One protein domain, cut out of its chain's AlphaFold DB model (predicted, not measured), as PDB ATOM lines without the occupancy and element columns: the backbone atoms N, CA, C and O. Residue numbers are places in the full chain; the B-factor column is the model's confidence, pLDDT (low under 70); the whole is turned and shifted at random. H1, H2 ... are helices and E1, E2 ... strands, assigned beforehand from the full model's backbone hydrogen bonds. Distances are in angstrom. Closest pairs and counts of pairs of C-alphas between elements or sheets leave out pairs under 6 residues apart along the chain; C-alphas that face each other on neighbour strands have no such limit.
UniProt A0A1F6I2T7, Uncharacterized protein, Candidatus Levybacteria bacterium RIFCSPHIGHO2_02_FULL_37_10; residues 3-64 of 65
ATOM      1  N   SER A   3      26.346 -45.854  40.322       88.50
ATOM      2  CA  SER A   3      27.572 -45.680  41.112       88.50
ATOM      3  C   SER A   3      27.323 -44.674  42.234       88.50
ATOM      4  O   SER A   3      26.396 -43.864  42.157       88.50
ATOM      5  N   PHE A   4      28.139 -44.728  43.284       90.25
ATOM      6  CA  PHE A   4      28.066 -43.781  44.387       90.25
ATOM      7  C   PHE A   4      28.818 -42.495  44.052       90.25
ATOM      8  O   PHE A   4      29.917 -42.512  43.515       90.25
ATOM      9  N   ALA A   5      28.246 -41.353  44.405       91.06
ATOM     10  CA  ALA A   5      28.909 -40.064  44.274       91.06
ATOM     11  C   ALA A   5      28.477 -39.124  45.398       91.06
ATOM     12  O   ALA A   5      27.461 -39.331  46.063       91.06
ATOM     13  N   LEU A   6      29.226 -38.038  45.584       91.50
ATOM     14  CA  LEU A   6      28.753 -36.922  46.396       91.50
ATOM     15  C   LEU A   6      28.002 -35.937  45.513       91.50
ATOM     16  O   LEU A   6      28.624 -35.199  44.755       91.50
ATOM     17  N   VAL A   7      26.681 -35.864  45.649       91.75
ATOM     18  CA  VAL A   7      25.861 -34.835  45.001       91.75
ATOM     19  C   VAL A   7      25.550 -33.749  46.022       91.75
ATOM     20  O   VAL A   7      24.937 -34.012  47.053       91.75
ATOM     21  N   ASN A   8      25.971 -32.510  45.759       91.44
ATOM     22  CA  ASN A   8      25.790 -31.383  46.686       91.44
ATOM     23  C   ASN A   8      26.333 -31.686  48.103       91.44
ATOM     24  O   ASN A   8      25.691 -31.373  49.102       91.44
ATOM     25  N   ASN A   9      27.520 -32.305  48.179       88.69
ATOM     26  CA  ASN A   9      28.177 -32.763  49.416       88.69
ATOM     27  C   ASN A   9      27.396 -33.824  50.223       88.69
ATOM     28  O   ASN A   9      27.714 -34.052  51.388       88.69
ATOM     29  N   LYS A  10      26.395 -34.482  49.632       90.31
ATOM     30  CA  LYS A  10      25.659 -35.592  50.250       90.31
ATOM     31  C   LYS A  10      25.887 -36.871  49.458       90.31
ATOM     32  O   LYS A  10      25.968 -36.818  48.233       90.31
ATOM     33  N   LEU A  11      25.977 -38.002  50.153       91.00
ATOM     34  CA  LEU A  11      26.080 -39.305  49.507       91.00
ATOM     35  C   LEU A  11      24.811 -39.582  48.701       91.00
ATOM     36  O   LEU A  11      23.693 -39.437  49.200       91.00
ATOM     37  N   ALA A  12      25.002 -39.949  47.442       91.56
ATOM     38  CA  ALA A  12      23.925 -40.300  46.547       91.56
ATOM     39  C   ALA A  12      24.336 -41.454  45.638       91.56
ATOM     40  O   ALA A  12      25.484 -41.543  45.200       91.56
ATOM     41  N   GLU A  13      23.370 -42.301  45.320       91.06
ATOM     42  CA  GLU A  13      23.479 -43.241  44.217       91.06
ATOM     43  C   GLU A  13      23.069 -42.514  42.938       91.06
ATOM     44  O   GLU A  13      22.010 -41.885  42.881       91.06
ATOM     45  N   VAL A  14      23.931 -42.527  41.928       91.75
ATOM     46  CA  VAL A  14      23.752 -41.755  40.701       91.75
ATOM     47  C   VAL A  14      23.624 -42.696  39.518       91.75
ATOM     48  O   VAL A  14      24.473 -43.560  39.293       91.75
ATOM     49  N   PHE A  15      22.570 -42.488  38.732       92.69
ATOM     50  CA  PHE A  15      22.363 -43.186  37.476       92.69
ATOM     51  C   PHE A  15      22.994 -42.399  36.332       92.69
ATOM     52  O   PHE A  15      22.668 -41.228  36.097       92.69
ATOM     53  N   PHE A  16      23.896 -43.057  35.610       91.56
ATOM     54  CA  PHE A  16      24.597 -42.471  34.479       91.56
ATOM     55  C   PHE A  16      24.738 -43.456  33.318       91.56
ATOM     56  O   PHE A  16      24.752 -44.676  33.496       91.56
ATOM     57  N   GLU A  17      24.878 -42.916  32.117       92.44
ATOM     58  CA  GLU A  17      25.207 -43.659  30.904       92.44
ATOM     59  C   GLU A  17      26.476 -43.074  30.303       92.44
ATOM     60  O   GLU A  17      26.692 -41.862  30.328       92.44
ATOM     61  N   ARG A  18      27.323 -43.940  29.750       89.44
ATOM     62  CA  ARG A  18      28.504 -43.496  29.026       89.44
ATOM     63  C   ARG A  18      28.167 -43.389  27.547       89.44
ATOM     64  O   ARG A  18      27.917 -44.401  26.898       89.44
ATOM     65  N   LYS A  19      28.205 -42.176  26.998       88.88
ATOM     66  CA  LYS A  19      27.905 -41.905  25.590       88.88
ATOM     67  C   LYS A  19      29.065 -41.148  24.959       88.88
ATOM     68  O   LYS A  19      29.466 -40.104  25.455       88.88
ATOM     69  N   ARG A  20      29.624 -41.692  23.871       85.00
ATOM     70  CA  ARG A  20      30.767 -41.103  23.134       85.00
ATOM     71  C   ARG A  20      31.974 -40.740  24.024       85.00
ATOM     72  O   ARG A  20      32.659 -39.761  23.775       85.00
ATOM     73  N   GLY A  21      32.234 -41.542  25.058       84.50
ATOM     74  CA  GLY A  21      33.353 -41.336  25.984       84.50
ATOM     75  C   GLY A  21      33.027 -40.478  27.209       84.50
ATOM     76  O   GLY A  21      33.769 -40.562  28.185       84.50
ATOM     77  N   GLU A  22      31.899 -39.764  27.213       85.06
ATOM     78  CA  GLU A  22      31.460 -38.898  28.311       85.06
ATOM     79  C   GLU A  22      30.430 -39.588  29.216       85.06
ATOM     80  O   GLU A  22      29.622 -40.398  28.755       85.06
ATOM     81  N   ASN A  23      30.447 -39.256  30.510       87.12
ATOM     82  CA  ASN A  23      29.452 -39.726  31.476       87.12
ATOM     83  C   ASN A  23      28.279 -38.740  31.523       87.12
ATOM     84  O   ASN A  23      28.434 -37.606  31.977       87.12
ATOM     85  N   ILE A  24      27.106 -39.183  31.077       89.12
ATOM     86  CA  ILE A  24      25.855 -38.427  31.135       89.12
ATOM     87  C   ILE A  24      25.064 -38.902  32.351       89.12
ATOM     88  O   ILE A  24      24.714 -40.075  32.448       89.12
ATOM     89  N   PHE A  25      24.775 -37.989  33.274       90.50
ATOM     90  CA  PHE A  25      24.004 -38.269  34.486       90.50
ATOM     91  C   PHE A  25      22.521 -37.967  34.265       90.50
ATOM     92  O   PHE A  25      22.180 -36.898  33.757       90.50
ATOM     93  N   PHE A  26      21.648 -38.881  34.684       90.12
ATOM     94  CA  PHE A  26      20.197 -38.780  34.477       90.12
ATOM     95  C   PHE A  26      19.425 -38.581  35.776       90.12
ATOM     96  O   PHE A  26      18.381 -37.933  35.781       90.12
ATOM     97  N   GLY A  27      19.921 -39.141  36.877       90.94
ATOM     98  CA  GLY A  27      19.203 -39.150  38.143       90.94
ATOM     99  C   GLY A  27      20.124 -39.452  39.309       90.94
ATOM    100  O   GLY A  27      21.212 -39.999  39.133       90.94
ATOM    101  N   HIS A  28      19.706 -39.050  40.504       93.31
ATOM    102  CA  HIS A  28      20.367 -39.443  41.738       93.31
ATOM    103  C   HIS A  28      19.342 -39.652  42.850       93.31
ATOM    104  O   HIS A  28      18.317 -38.972  42.876       93.31
ATOM    105  N   ALA A  29      19.646 -40.558  43.771       92.69
ATOM    106  CA  ALA A  29      18.901 -40.774  45.000       92.69
ATOM    107  C   ALA A  29      19.842 -40.560  46.186       92.69
ATOM    108  O   ALA A  29      20.944 -41.102  46.207       92.69
ATOM    109  N   TYR A  30      19.436 -39.744  47.159       91.75
ATOM    110  CA  TYR A  30      20.216 -39.577  48.384       91.75
ATOM    111  C   TYR A  30      20.097 -40.823  49.249       91.75
ATOM    112  O   TYR A  30      18.989 -41.290  49.501       91.75
ATOM    113  N   VAL A  31      21.236 -41.311  49.727       90.38
ATOM    114  CA  VAL A  31      21.327 -42.536  50.526       90.38
ATOM    115  C   VAL A  31      22.217 -42.294  51.737       90.38
ATOM    116  O   VAL A  31      23.092 -41.420  51.720       90.38
ATOM    117  N   LYS A  32      22.007 -43.050  52.813       86.31
ATOM    118  CA  LYS A  32      22.864 -42.999  54.000       86.31
ATOM    119  C   LYS A  32      23.828 -44.175  53.984       86.31
ATOM    120  O   LYS A  32      23.432 -45.309  53.757       86.31
ATOM    121  N   GLU A  33      25.089 -43.931  54.335       82.62
ATOM    122  CA  GLU A  33      26.092 -45.005  54.464       82.62
ATOM    123  C   GLU A  33      25.648 -46.099  55.455       82.62
ATOM    124  O   GLU A  33      25.986 -47.268  55.293       82.62
ATOM    125  N   SER A  34      24.844 -45.736  56.461       83.81
ATOM    126  CA  SER A  34      24.278 -46.667  57.441       83.81
ATOM    127  C   SER A  34      23.306 -47.694  56.850       83.81
ATOM    128  O   SER A  34      23.097 -48.725  57.476       83.81
ATOM    129  N   GLU A  35      22.704 -47.420  55.690       82.75
ATOM    130  CA  GLU A  35      21.766 -48.336  55.020       82.75
ATOM    131  C   GLU A  35      22.491 -49.507  54.340       82.75
ATOM    132  O   GLU A  35      21.890 -50.547  54.088       82.75
ATOM    133  N   TYR A  36      23.801 -49.379  54.114       80.94
ATOM    134  CA  TYR A  36      24.615 -50.409  53.479       80.94
ATOM    135  C   TYR A  36      25.335 -51.242  54.541       80.94
ATOM    136  O   TYR A  36      26.257 -50.781  55.224       80.94
ATOM    137  N   ALA A  37      24.908 -52.495  54.705       76.44
ATOM    138  CA  ALA A  37      25.409 -53.380  55.757       76.44
ATOM    139  C   ALA A  37      26.781 -53.994  55.425       76.44
ATOM    140  O   ALA A  37      27.577 -54.278  56.327       76.44
ATOM    141  N   THR A  38      27.103 -54.181  54.142       84.50
ATOM    142  CA  THR A  38      28.263 -54.980  53.738       84.50
ATOM    143  C   THR A  38      29.547 -54.152  53.718       84.50
ATOM    144  O   THR A  38      29.607 -53.053  53.164       84.50
ATOM    145  N   ARG A  39      30.648 -54.718  54.237       80.81
ATOM    146  CA  ARG A  39      31.991 -54.095  54.187       80.81
ATOM    147  C   ARG A  39      32.419 -53.695  52.767       80.81
ATOM    148  O   ARG A  39      33.131 -52.708  52.602       80.81
ATOM    149  N   ARG A  40      31.982 -54.450  51.754       82.94
ATOM    150  CA  ARG A  40      32.272 -54.190  50.337       82.94
ATOM    151  C   ARG A  40      31.597 -52.912  49.834       82.94
ATOM    152  O   ARG A  40      32.256 -52.101  49.198       82.94
ATOM    153  N   GLU A  41      30.332 -52.707  50.176       78.56
ATOM    154  CA  GLU A  41      29.563 -51.525  49.772       78.56
ATOM    155  C   GLU A  41      30.095 -50.267  50.455       78.56
ATOM    156  O   GLU A  41      30.333 -49.264  49.795       78.56
ATOM    157  N   LYS A  42      30.415 -50.345  51.753       82.38
ATOM    158  CA  LYS A  42      31.059 -49.234  52.477       82.38
ATOM    159  C   LYS A  42      32.403 -48.842  51.869       82.38
ATOM    160  O   LYS A  42      32.751 -47.664  51.814       82.38
ATOM    161  N   ARG A  43      33.165 -49.829  51.389       85.06
ATOM    162  CA  ARG A  43      34.413 -49.579  50.667       85.06
ATOM    163  C   ARG A  43      34.152 -48.873  49.334       85.06
ATOM    164  O   ARG A  43      34.815 -47.880  49.065       85.06
ATOM    165  N   TRP A  44      33.173 -49.326  48.551       83.00
ATOM    166  CA  TRP A  44      32.774 -48.661  47.305       83.00
ATOM    167  C   TRP A  44      32.282 -47.237  47.530       83.00
ATOM    168  O   TRP A  44      32.722 -46.337  46.829       83.00
ATOM    169  N   ILE A  45      31.471 -47.001  48.559       82.69
ATOM    170  CA  ILE A  45      31.049 -45.657  48.959       82.69
ATOM    171  C   ILE A  45      32.274 -44.787  49.239       82.69
ATOM    172  O   ILE A  45      32.380 -43.694  48.695       82.69
ATOM    173  N   LYS A  46      33.237 -45.269  50.035       82.38
ATOM    174  CA  LYS A  46      34.457 -44.504  50.323       82.38
ATOM    175  C   LYS A  46      35.286 -44.211  49.077       82.38
ATOM    176  O   LYS A  46      35.748 -43.080  48.936       82.38
ATOM    177  N   GLU A  47      35.497 -45.201  48.213       81.88
ATOM    178  CA  GLU A  47      36.342 -45.068  47.022       81.88
ATOM    179  C   GLU A  47      35.687 -44.229  45.915       81.88
ATOM    180  O   GLU A  47      36.368 -43.408  45.299       81.88
ATOM    181  N   ASP A  48      34.385 -44.391  45.680       72.94
ATOM    182  CA  ASP A  48      33.665 -43.703  44.605       72.94
ATOM    183  C   ASP A  48      33.242 -42.287  45.029       72.94
ATOM    184  O   ASP A  48      33.464 -41.326  44.286       72.94
ATOM    185  N   ALA A  49      32.732 -42.104  46.256       73.75
ATOM    186  CA  ALA A  49      32.277 -40.796  46.741       73.75
ATOM    187  C   ALA A  49      33.430 -39.789  46.918       73.75
ATOM    188  O   ALA A  49      33.211 -38.575  46.867       73.75
ATOM    189  N   THR A  50      34.674 -40.253  47.098       71.38
ATOM    190  CA  THR A  50      35.844 -39.355  47.093       71.38
ATOM    191  C   THR A  50      36.247 -38.917  45.692       71.38
ATOM    192  O   THR A  50      36.678 -37.775  45.538       71.38
ATOM    193  N   LYS A  51      36.094 -39.784  44.685       79.81
ATOM    194  CA  LYS A  51      36.527 -39.525  43.303       79.81
ATOM    195  C   LYS A  51      35.502 -38.734  42.498       79.81
ATOM    196  O   LYS A  51      35.882 -37.907  41.676       79.81
ATOM    197  N   VAL A  52      34.211 -38.977  42.724       83.94
ATOM    198  CA  VAL A  52      33.132 -38.375  41.936       83.94
ATOM    199  C   VAL A  52      32.314 -37.433  42.809       83.94
ATOM    200  O   VAL A  52      31.486 -37.840  43.624       83.94
ATOM    201  N   ARG A  53      32.537 -36.133  42.609       90.06
ATOM    202  CA  ARG A  53      31.771 -35.061  43.246       90.06
ATOM    203  C   ARG A  53      30.980 -34.311  42.187       90.06
ATOM    204  O   ARG A  53      31.533 -33.827  41.203       90.06
ATOM    205  N   LEU A  54      29.678 -34.207  42.402       90.69
ATOM    206  CA  LEU A  54      28.729 -33.575  41.504       90.69
ATOM    207  C   LEU A  54      27.982 -32.451  42.226       90.69
ATOM    208  O   LEU A  54      27.662 -32.520  43.413       90.69
ATOM    209  N   VAL A  55      27.656 -31.410  41.477       92.19
ATOM    210  CA  VAL A  55      26.698 -30.380  41.863       92.19
ATOM    211  C   VAL A  55      25.480 -30.539  40.976       92.19
ATOM    212  O   VAL A  55      25.598 -30.516  39.751       92.19
ATOM    213  N   TYR A  56      24.312 -30.672  41.595       91.25
ATOM    214  CA  TYR A  56      23.037 -30.686  40.892       91.25
ATOM    215  C   TYR A  56      22.288 -29.386  41.173       91.25
ATOM    216  O   TYR A  56      21.951 -29.091  42.324       91.25
ATOM    217  N   ARG A  57      22.041 -28.587  40.127       91.06
ATOM    218  CA  ARG A  57      21.316 -27.310  40.222       91.06
ATOM    219  C   ARG A  57      20.528 -27.046  38.941       91.06
ATOM    220  O   ARG A  57      21.082 -27.137  37.850       91.06
ATOM    221  N   LYS A  58      19.250 -26.667  39.078       90.88
ATOM    222  CA  LYS A  58      18.339 -26.357  37.953       90.88
ATOM    223  C   LYS A  58      18.299 -27.467  36.880       90.88
ATOM    224  O   LYS A  58      18.414 -27.177  35.694       90.88
ATOM    225  N   GLY A  59      18.204 -28.734  37.295       87.62
ATOM    226  CA  GLY A  59      18.111 -29.864  36.360       87.62
ATOM    227  C   GLY A  59      19.427 -30.278  35.697       87.62
ATOM    228  O   GLY A  59      19.415 -31.134  34.821       87.62
ATOM    229  N   LYS A  60      20.563 -29.676  36.072       88.94
ATOM    230  CA  LYS A  60      21.867 -29.951  35.454       88.94
ATOM    231  C   LYS A  60      22.867 -30.460  36.482       88.94
ATOM    232  O   LYS A  60      22.988 -29.886  37.567       88.94
ATOM    233  N   TYR A  61      23.609 -31.494  36.095       91.31
ATOM    234  CA  TYR A  61      24.761 -32.013  36.826       91.31
ATOM    235  C   TYR A  61      26.043 -31.332  36.343       91.31
ATOM    236  O   TYR A  61      26.220 -31.098  35.148       91.31
ATOM    237  N   LYS A  62      26.939 -31.008  37.273       89.75
ATOM    238  CA  LYS A  62      28.286 -30.502  36.994       89.75
ATOM    239  C   LYS A  62      29.286 -31.215  37.884       89.75
ATOM    240  O   LYS A  62      29.000 -31.403  39.063       89.75
ATOM    241  N   PHE A  63      30.454 -31.559  37.356       87.69
ATOM    242  CA  PHE A  63      31.552 -32.028  38.194       87.69
ATOM    243  C   PHE A  63      32.044 -30.903  39.101       87.69
ATOM    244  O   PHE A  63      32.142 -29.743  38.691       87.69
ATOM    245  N   LYS A  64      32.307 -31.258  40.354       82.50
ATOM    246  CA  LYS A  64      32.944 -30.403  41.346       82.50
ATOM    247  C   LYS A  64      34.383 -30.885  41.476       82.50
ATOM    248  O   LYS A  64      34.600 -31.934  42.078       82.50
TER     249      LYS A  64
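AT A GLANCE: This is residues 3 to 64 of the 65 residues of an uncharacterized protein of Candidatus Levybacteria bacterium RIFCSPHIGHO2_02_FULL_37_10 (UniProt A0A1F6I2T7). A five-stranded sheet, strongly twisted, curls like part of a barrel, a folded sheet whose leaves E3 E2 and E4 E5 face each other across hinge E1; helix H1 packs slantwise over E1. The printed part has 62 residues, with E1 E2 E3 H1 E4 E5 along the chain. The mixed sheet runs E3 E2 E1 E4 E5; the class is mixed, the whole compact, radius of gyration of the C-alphas 11.7 A, spans 33 by 24 by 17 A.

IN THESE COORDINATES: E1 is residues 3 to 7, from C-alpha 3 at (27.572, -45.680, 41.112); E2 is residues 10 to 19, 25.6 A; E3 is residues 22 to 30, 23.0 A; H1 is residues 39 to 51, 18.7 A; E4 is residues 53 to 57; E5 is residues 60 to 63, ending with C-alpha 63 at (31.552, -32.028, 38.194).

HOW THE PARTS SIT: E1 E2 E3 form a meander, antiparallel neighbours in turn: N 5 to O 12 is 2.9 A, N 15 to O 27 2.9 A. E4 is parallel to E1, N 54 to O 6 2.8 A, and antiparallel to E5, N 55 to O 62 2.8 A. E3, H1, E4 form a split strand-helix-strand unit, E2 E1 between its strands, with a right-handed crossover. H1, height 8.8 A over the sheet, comes closest to E1 at the C-alphas of Ala 5 and Ala 49, 4.2 A; 7 of its 9 O i to N i+4 pairs are within hydrogen-bond range.

THE WHOLE: The C-alphas farthest apart, Arg 20 and Ser 34, are 35.4 A apart. The printed part has no cut or long link, and no printed residue is under 70 in pLDDT.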